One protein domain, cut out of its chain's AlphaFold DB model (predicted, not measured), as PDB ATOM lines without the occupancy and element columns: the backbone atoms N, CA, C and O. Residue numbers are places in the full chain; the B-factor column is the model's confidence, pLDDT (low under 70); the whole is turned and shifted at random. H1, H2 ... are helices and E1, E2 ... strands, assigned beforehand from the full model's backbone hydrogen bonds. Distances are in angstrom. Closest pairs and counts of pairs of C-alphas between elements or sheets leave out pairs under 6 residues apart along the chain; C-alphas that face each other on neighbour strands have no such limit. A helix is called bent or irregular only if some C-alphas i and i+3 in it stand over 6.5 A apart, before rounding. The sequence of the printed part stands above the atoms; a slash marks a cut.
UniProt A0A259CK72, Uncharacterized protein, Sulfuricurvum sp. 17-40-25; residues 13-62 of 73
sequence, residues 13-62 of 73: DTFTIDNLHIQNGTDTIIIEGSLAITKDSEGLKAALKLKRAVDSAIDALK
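What this domain is: This is residues 13 to 62 of the 73 residues of an uncharacterized protein of Sulfuricurvum sp. 17-40-25 (UniProt A0A259CK72). A small sheet of three antiparallel strands, E1, E2 and E3, forms one layer, and a single helix, H1, much longer than any of the strands, lies over one face of it and runs along the strands; the other face is bare. The links are short: two hairpins make the sheet, and residues 35 to 40 then lead from the end of E3 across to the helix layer. The printed part has 50 residues, with three named strands and one named helix in the order E1, E2, E3, H1; the sheet's order is E1 - E2 - E3, all antiparallel, and the class is mixed, helices and strands. The whole is only just compact, close to loose, with a radius of gyration of the C-alphas of 11.5 A, and its outline is elongated, with spans of 34 by 21 by 13 A.

Where its parts are: Begin with the sheet. Find C-alpha 14 at (36.397, 25.833, 54.154), where E1 begins; E1 is residues 14 to 17, and z falls along it to C-alpha 17 at (33.644, 25.861, 44.293). After Asp 18 comes E2, residues 19 to 23, in which z climbs again from C-alpha 19 to C-alpha 23, 13.0 A from first to last C-alpha. E3, residues 30 to 34, takes z back down, from C-alpha 30 at (32.894, 34.663, 54.211) to C-alpha 34 at (34.472, 34.168, 41.434), 12.9 A in length. Now look at C-alpha 41 at (25.211, 20.665, 33.224): there H1, residues 41 to 62, begins, and it runs 30.9 A to C-alpha 62 at (16.109, 31.510, 60.638).

How they stand to each other: Look first at the sheet, a meander, each strand the antiparallel neighbour of the one before. E2 is the inner strand, and E1 and E3 are the edge strands. E1 and E2 form a hairpin with an angle of 155 degrees between their directions; C-alphas 14 and 23 face each other at 4.5 A, and N 15 and O 22, 2.8 A apart, and N 22 and O 15, also 2.8 A apart, are within hydrogen-bond range. E2 and E3 form a second hairpin at 178 degrees; C-alphas 20 and 33 face each other at 4.5 A, and N 21 and O 32, at 2.8 A, and N 32 and O 21, at 2.9 A, are within hydrogen-bond range. From the sheet, move to H1, which is on it, with 16 pairs of C-alphas within 10 A, made by residues 45 to 54 of H1: 9 of these pairs are with E1, 4 with E2 and 3 with E3. The closest C-alphas of E1 and H1 are those of Ile 17 and Ala 46, 7.0 A apart. The local plane under H1 is fitted to 6 C-alphas of the sheet, only just enough, and the helix's height over the sheet is 10.8 A. H1 lies over E1 and E2 and runs along the strands, at 19 degrees to E2 on the local plane. In its backbone every O i to N i+4 pair is within hydrogen-bond range, and H1 is not bent.

The domain as a whole: To see the full length, find the C-alphas of Asp 27 and Asp 40, the two farthest apart in the domain at 34.9 A. The C-alphas of Asp 13 and Lys 62, the first and last printed, are 20.8 A apart. The printed part has no cut. The link from E1 to E2 is tight, those from E2 to E3 and from E3 to H1 are short with 6 residues each, and no link is long. The mean pLDDT of the printed part is 93.0, no printed residue is under 70, and of the four elements E1 has a mean of 85.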
ATOM      1  N   ASP A  13      35.859  24.811  58.729       81.44
ATOM      2  CA  ASP A  13      35.333  24.329  57.465       81.44
ATOM      3  C   ASP A  13      35.485  25.397  56.388       81.44
ATOM      4  O   ASP A  13      34.842  26.448  56.393       81.44
ATOM      5  N   THR A  14      36.318  25.083  55.403       81.62
ATOM      6  CA  THR A  14      36.397  25.833  54.154       81.62
ATOM      7  C   THR A  14      35.883  24.968  53.019       81.62
ATOM      8  O   THR A  14      36.234  23.793  52.881       81.62
ATOM      9  N   PHE A  15      35.054  25.561  52.173       84.81
ATOM     10  CA  PHE A  15      34.502  24.921  51.002       84.81
ATOM     11  C   PHE A  15      34.833  25.716  49.743       84.81
ATOM     12  O   PHE A  15      34.541  26.903  49.651       84.81
ATOM     13  N   THR A  16      35.403  25.043  48.746       86.38
ATOM     14  CA  THR A  16      35.777  25.669  47.473       86.38
ATOM     15  C   THR A  16      34.877  25.167  46.343       86.38
ATOM     16  O   THR A  16      34.697  23.958  46.156       86.38
ATOM     17  N   ILE A  17      34.318  26.100  45.571       88.19
ATOM     18  CA  ILE A  17      33.644  25.861  44.293       88.19
ATOM     19  C   ILE A  17      34.464  26.565  43.215       88.19
ATOM     20  O   ILE A  17      34.341  27.771  43.039       88.19
ATOM     21  N   ASP A  18      35.293  25.814  42.494       87.88
ATOM     22  CA  ASP A  18      36.205  26.362  41.484       87.88
ATOM     23  C   ASP A  18      37.085  27.486  42.070       87.88
ATOM     24  O   ASP A  18      37.926  27.199  42.919       87.88
ATOM     25  N   ASN A  19      36.866  28.746  41.675       90.75
ATOM     26  CA  ASN A  19      37.605  29.916  42.173       90.75
ATOM     27  C   ASN A  19      36.844  30.696  43.265       90.75
ATOM     28  O   ASN A  19      37.191  31.842  43.562       90.75
ATOM     29  N   LEU A  20      35.771  30.123  43.813       93.75
ATOM     30  CA  LEU A  20      34.989  30.689  44.906       93.75
ATOM     31  C   LEU A  20      35.292  29.922  46.193       93.75
ATOM     32  O   LEU A  20      35.075  28.711  46.262       93.75
ATOM     33  N   HIS A  21      35.737  30.631  47.219       93.12
ATOM     34  CA  HIS A  21      36.006  30.093  48.542       93.12
ATOM     35  C   HIS A  21      34.910  30.533  49.510       93.12
ATOM     36  O   HIS A  21      34.492  31.688  49.521       93.12
ATOM     37  N   ILE A  22      34.420  29.588  50.304       92.75
ATOM     38  CA  ILE A  22      33.419  29.798  51.345       92.75
ATOM     39  C   ILE A  22      34.039  29.344  52.658       92.75
ATOM     40  O   ILE A  22      34.291  28.154  52.835       92.75
ATOM     41  N   GLN A  23      34.292  30.279  53.561       92.38
ATOM     42  CA  GLN A  23      34.827  30.005  54.889       92.38
ATOM     43  C   GLN A  23      33.697  30.076  55.906       92.38
ATOM     44  O   GLN A  23      32.946  31.056  55.949       92.38
ATOM     45  N   ASN A  24      33.561  29.018  56.699       92.56
ATOM     46  CA  ASN A  24      32.654  29.009  57.831       92.56
ATOM     47  C   ASN A  24      33.238  29.841  58.977       92.56
ATOM     48  O   ASN A  24      34.451  29.988  59.114       92.56
ATOM     49  N   GLY A  25      32.354  30.368  59.805       91.50
ATOM     50  CA  GLY A  25      32.699  31.068  61.030       91.50
ATOM     51  C   GLY A  25      31.468  31.135  61.913       91.50
ATOM     52  O   GLY A  25      30.347  31.056  61.418       91.50
ATOM     53  N   THR A  26      31.661  31.273  63.221       90.88
ATOM     54  CA  THR A  26      30.573  31.206  64.211       90.88
ATOM     55  C   THR A  26      29.591  32.370  64.114       90.88
ATOM     56  O   THR A  26      28.408  32.201  64.387       90.88
ATOM     57  N   ASP A  27      30.064  33.533  63.665       91.69
ATOM     58  CA  ASP A  27      29.258  34.754  63.549       91.69
ATOM     59  C   ASP A  27      29.124  35.238  62.104       91.69
ATOM     60  O   ASP A  27      28.173  35.931  61.744       91.69
ATOM     61  N   THR A  28      30.093  34.900  61.253       92.44
ATOM     62  CA  THR A  28      30.172  35.371  59.869       92.44
ATOM     63  C   THR A  28      30.650  34.247  58.966       92.44
ATOM     64  O   THR A  28      31.646  33.594  59.258       92.44
ATOM     65  N   ILE A  29      29.958  34.067  57.844       92.62
ATOM     66  CA  ILE A  29      30.413  33.228  56.735       92.62
ATOM     67  C   ILE A  29      30.985  34.156  55.674       92.62
ATOM     68  O   ILE A  29      30.315  35.099  55.248       92.62
ATOM     69  N   ILE A  30      32.209  33.881  55.241       93.94
ATOM     70  CA  ILE A  30      32.894  34.663  54.211       93.94
ATOM     71  C   ILE A  30      32.767  33.914  52.888       93.94
ATOM     72  O   ILE A  30      33.081  32.729  52.810       93.94
ATOM     73  N   ILE A  31      32.292  34.601  51.849       93.94
ATOM     74  CA  ILE A  31      32.229  34.083  50.479       93.94
ATOM     75  C   ILE A  31      33.059  35.018  49.606       93.94
ATOM     76  O   ILE A  31      32.687  36.173  49.411       93.94
ATOM     77  N   GLU A  32      34.169  34.520  49.074       95.25
ATOM     78  CA  GLU A  32      35.137  35.323  48.329       95.25
ATOM     79  C   GLU A  32      35.574  34.647  47.024       95.25
ATOM     80  O   GLU A  32      35.638  33.423  46.920       95.25
ATOM     81  N   GLY A  33      35.875  35.457  46.004       94.12
ATOM     82  CA  GLY A  33      36.328  34.988  44.692       94.12
ATOM     83  C   GLY A  33      35.259  35.058  43.600       94.12
ATOM     84  O   GLY A  33      34.386  35.926  43.611       94.12
ATOM     85  N   SER A  34      35.355  34.167  42.610       94.44
ATOM     86  CA  SER A  34      34.472  34.168  41.434       94.44
ATOM     87  C   SER A  34      34.019  32.763  41.058       94.44
ATOM     88  O   SER A  34      34.781  31.805  41.144       94.44
ATOM     89  N   LEU A  35      32.769  32.645  40.607       95.31
ATOM     90  CA  LEU A  35      32.205  31.398  40.104       95.31
ATOM     91  C   LEU A  35      31.589  31.634  38.727       95.31
ATOM     92  O   LEU A  35      30.657  32.424  38.586       95.31
ATOM     93  N   ALA A  36      32.090  30.931  37.715       95.56
ATOM     94  CA  ALA A  36      31.484  30.931  36.391       95.56
ATOM     95  C   ALA A  36      30.353  29.896  36.340       95.56
ATOM     96  O   ALA A  36      30.573  28.709  36.567       95.56
ATOM     97  N   ILE A  37      29.138  30.341  36.019       96.81
ATOM     98  CA  ILE A  37      27.984  29.461  35.811       96.81
ATOM     99  C   ILE A  37      27.663  29.468  34.320       96.81
ATOM    100  O   ILE A  37      27.055  30.402  33.797       96.81
ATOM    101  N   THR A  38      28.109  28.431  33.621       97.25
ATOM    102  CA  THR A  38      27.862  28.239  32.190       97.25
ATOM    103  C   THR A  38      26.462  27.668  31.937       97.25
ATOM    104  O   THR A  38      25.816  27.108  32.822       97.25
ATOM    105  N   LYS A  39      25.941  27.814  30.711       97.69
ATOM    106  CA  LYS A  39      24.609  27.303  30.325       97.69
ATOM    107  C   LYS A  39      24.661  25.813  29.952       97.69
ATOM    108  O   LYS A  39      24.250  25.422  28.863       97.69
ATOM    109  N   ASP A  40      25.190  24.993  30.850       97.75
ATOM    110  CA  ASP A  40      25.354  23.548  30.683       97.75
ATOM    111  C   ASP A  40      25.148  22.807  32.022       97.75
ATOM    112  O   ASP A  40      24.756  23.391  33.039       97.75
ATOM    113  N   SER A  41      25.371  21.492  32.026       96.88
ATOM    114  CA  SER A  41      25.211  20.665  33.224       96.88
ATOM    115  C   SER A  41      26.237  20.956  34.319       96.88
ATOM    116  O   SER A  41      25.931  20.745  35.492       96.88
ATOM    117  N   GLU A  42      27.440  21.413  33.972       95.38
ATOM    118  CA  GLU A  42      28.462  21.774  34.956       95.38
ATOM    119  C   GLU A  42      28.117  23.101  35.626       95.38
ATOM    120  O   GLU A  42      28.133  23.179  36.856       95.38
ATOM    121  N   GLY A  43      27.660  24.092  34.857       96.38
ATOM    122  CA  GLY A  43      27.112  25.327  35.407       96.38
ATOM    123  C   GLY A  43      25.915  25.075  36.327       96.38
ATOM    124  O   GLY A  43      25.856  25.629  37.426       96.38
ATOM    125  N   LEU A  44      25.005  24.157  35.973       97.69
ATOM    126  CA  LEU A  44      23.918  23.753  36.876       97.69
ATOM    127  C   LEU A  44      24.450  23.139  38.183       97.69
ATOM    128  O   LEU A  44      23.966  23.469  39.268       97.69
ATOM    129  N   LYS A  45      25.459  22.261  38.114       95.12
ATOM    130  CA  LYS A  45      26.081  21.673  39.313       95.12
ATOM    131  C   LYS A  45      26.749  22.739  40.183       95.12
ATOM    132  O   LYS A  45      26.622  22.669  41.406       95.12
ATOM    133  N   ALA A  46      27.443  23.703  39.580       94.31
ATOM    134  CA  ALA A  46      28.061  24.827  40.276       94.31
ATOM    135  C   ALA A  46      27.007  25.694  40.984       94.31
ATOM    136  O   ALA A  46      27.102  25.912  42.194       94.31
ATOM    137  N   ALA A  47      25.943  26.077  40.273       95.88
ATOM    138  CA  ALA A  47      24.829  26.847  40.822       95.88
ATOM    139  C   ALA A  47      24.166  26.138  42.016       95.88
ATOM    140  O   ALA A  47      23.918  26.751  43.054       95.88
ATOM    141  N   LEU A  48      23.928  24.826  41.911       95.38
ATOM    142  CA  LEU A  48      23.341  24.034  42.996       95.38
ATOM    143  C   LEU A  48      24.256  23.931  44.225       95.38
ATOM    144  O   LEU A  48      23.753  23.898  45.348       95.38
ATOM    145  N   LYS A  49      25.582  23.875  44.046       91.62
ATOM    146  CA  LYS A  49      26.536  23.891  45.169       91.62
ATOM    147  C   LYS A  49      26.485  25.229  45.908       91.62
ATOM    148  O   LYS A  49      26.364  25.216  47.129       91.62
ATOM    149  N   LEU A  50      26.518  26.347  45.175       93.69
ATOM    150  CA  LEU A  50      26.425  27.684  45.769       93.69
ATOM    151  C   LEU A  50      25.092  27.865  46.503       93.69
ATOM    152  O   LEU A  50      25.081  28.262  47.665       93.69
ATOM    153  N   LYS A  51      23.977  27.484  45.864       94.69
ATOM    154  CA  LYS A  51      22.646  27.549  46.479       94.69
ATOM    155  C   LYS A  51      22.608  26.811  47.817       94.69
ATOM    156  O   LYS A  51      22.131  27.367  48.793       94.69
ATOM    157  N   ARG A  52      23.138  25.585  47.886       91.69
ATOM    158  CA  ARG A  52      23.144  24.787  49.127       91.69
ATOM    159  C   ARG A  52      23.922  25.451  50.263       91.69
ATOM    160  O   ARG A  52      23.489  25.353  51.407       91.69
ATOM    161  N   ALA A  53      25.047  26.099  49.962       90.06
ATOM    162  CA  ALA A  53      25.819  26.819  50.973       90.06
ATOM    163  C   ALA A  53      25.019  28.007  51.536       90.06
ATOM    164  O   ALA A  53      24.897  28.148  52.750       90.06
ATOM    165  N   VAL A  54      24.400  28.799  50.654       93.62
ATOM    166  CA  VAL A  54      23.576  29.956  51.040       93.62
ATOM    167  C   VAL A  54      22.297  29.530  51.768       93.62
ATOM    168  O   VAL A  54      21.952  30.125  52.784       93.62
ATOM    169  N   ASP A  55      21.617  28.477  51.305       95.12
ATOM    170  CA  ASP A  55      20.433  27.921  51.971       95.12
ATOM    171  C   ASP A  55      20.759  27.498  53.409       95.12
ATOM    172  O   ASP A  55      20.010  27.826  54.323       95.12
ATOM    173  N   SER A  56      21.897  26.825  53.627       92.25
ATOM    174  CA  SER A  56      22.327  26.408  54.968       92.25
ATOM    175  C   SER A  56      22.521  27.603  55.905       92.25
ATOM    176  O   SER A  56      22.052  27.571  57.045       92.25
ATOM    177  N   ALA A  57      23.136  28.687  55.412       92.69
ATOM    178  CA  ALA A  57      23.287  29.929  56.166       92.69
ATOM    179  C   ALA A  57      21.930  30.562  56.503       92.69
ATOM    180  O   ALA A  57      21.669  30.885  57.659       92.69
ATOM    181  N   ILE A  58      21.030  30.672  55.520       95.12
ATOM    182  CA  ILE A  58      19.674  31.199  55.728       95.12
ATOM    183  C   ILE A  58      18.917  30.362  56.762       95.12
ATOM    184  O   ILE A  58      18.276  30.919  57.653       95.12
ATOM    185  N   ASP A  59      18.975  29.038  56.656       94.38
ATOM    186  CA  ASP A  59      18.283  28.143  57.574       94.38
ATOM    187  C   ASP A  59      18.850  28.252  58.993       94.38
ATOM    188  O   ASP A  59      18.079  28.260  59.953       94.38
ATOM    189  N   ALA A  60      20.171  28.377  59.150       92.19
ATOM    190  CA  ALA A  60      20.800  28.612  60.448       92.19
ATOM    191  C   ALA A  60      20.349  29.940  61.073       92.19
ATOM    192  O   ALA A  60      19.907  29.954  62.224       92.19
ATOM    193  N   LEU A  61      20.348  31.026  60.296       93.31
ATOM    194  CA  LEU A  61      19.885  32.339  60.754       93.31
ATOM    195  C   LEU A  61      18.399  32.319  61.138       93.31
ATOM    196  O   LEU A  61      18.028  32.839  62.185       93.31
ATOM    197  N   LYS A  62      17.546  31.656  60.344       93.31
ATOM    198  CA  LYS A  62      16.109  31.510  60.638       93.31
ATOM    199  C   LYS A  62      15.821  30.670  61.882       93.31
ATOM    200  O   LYS A  62      14.789  30.876  62.519       93.31
TER     201      LYS A  62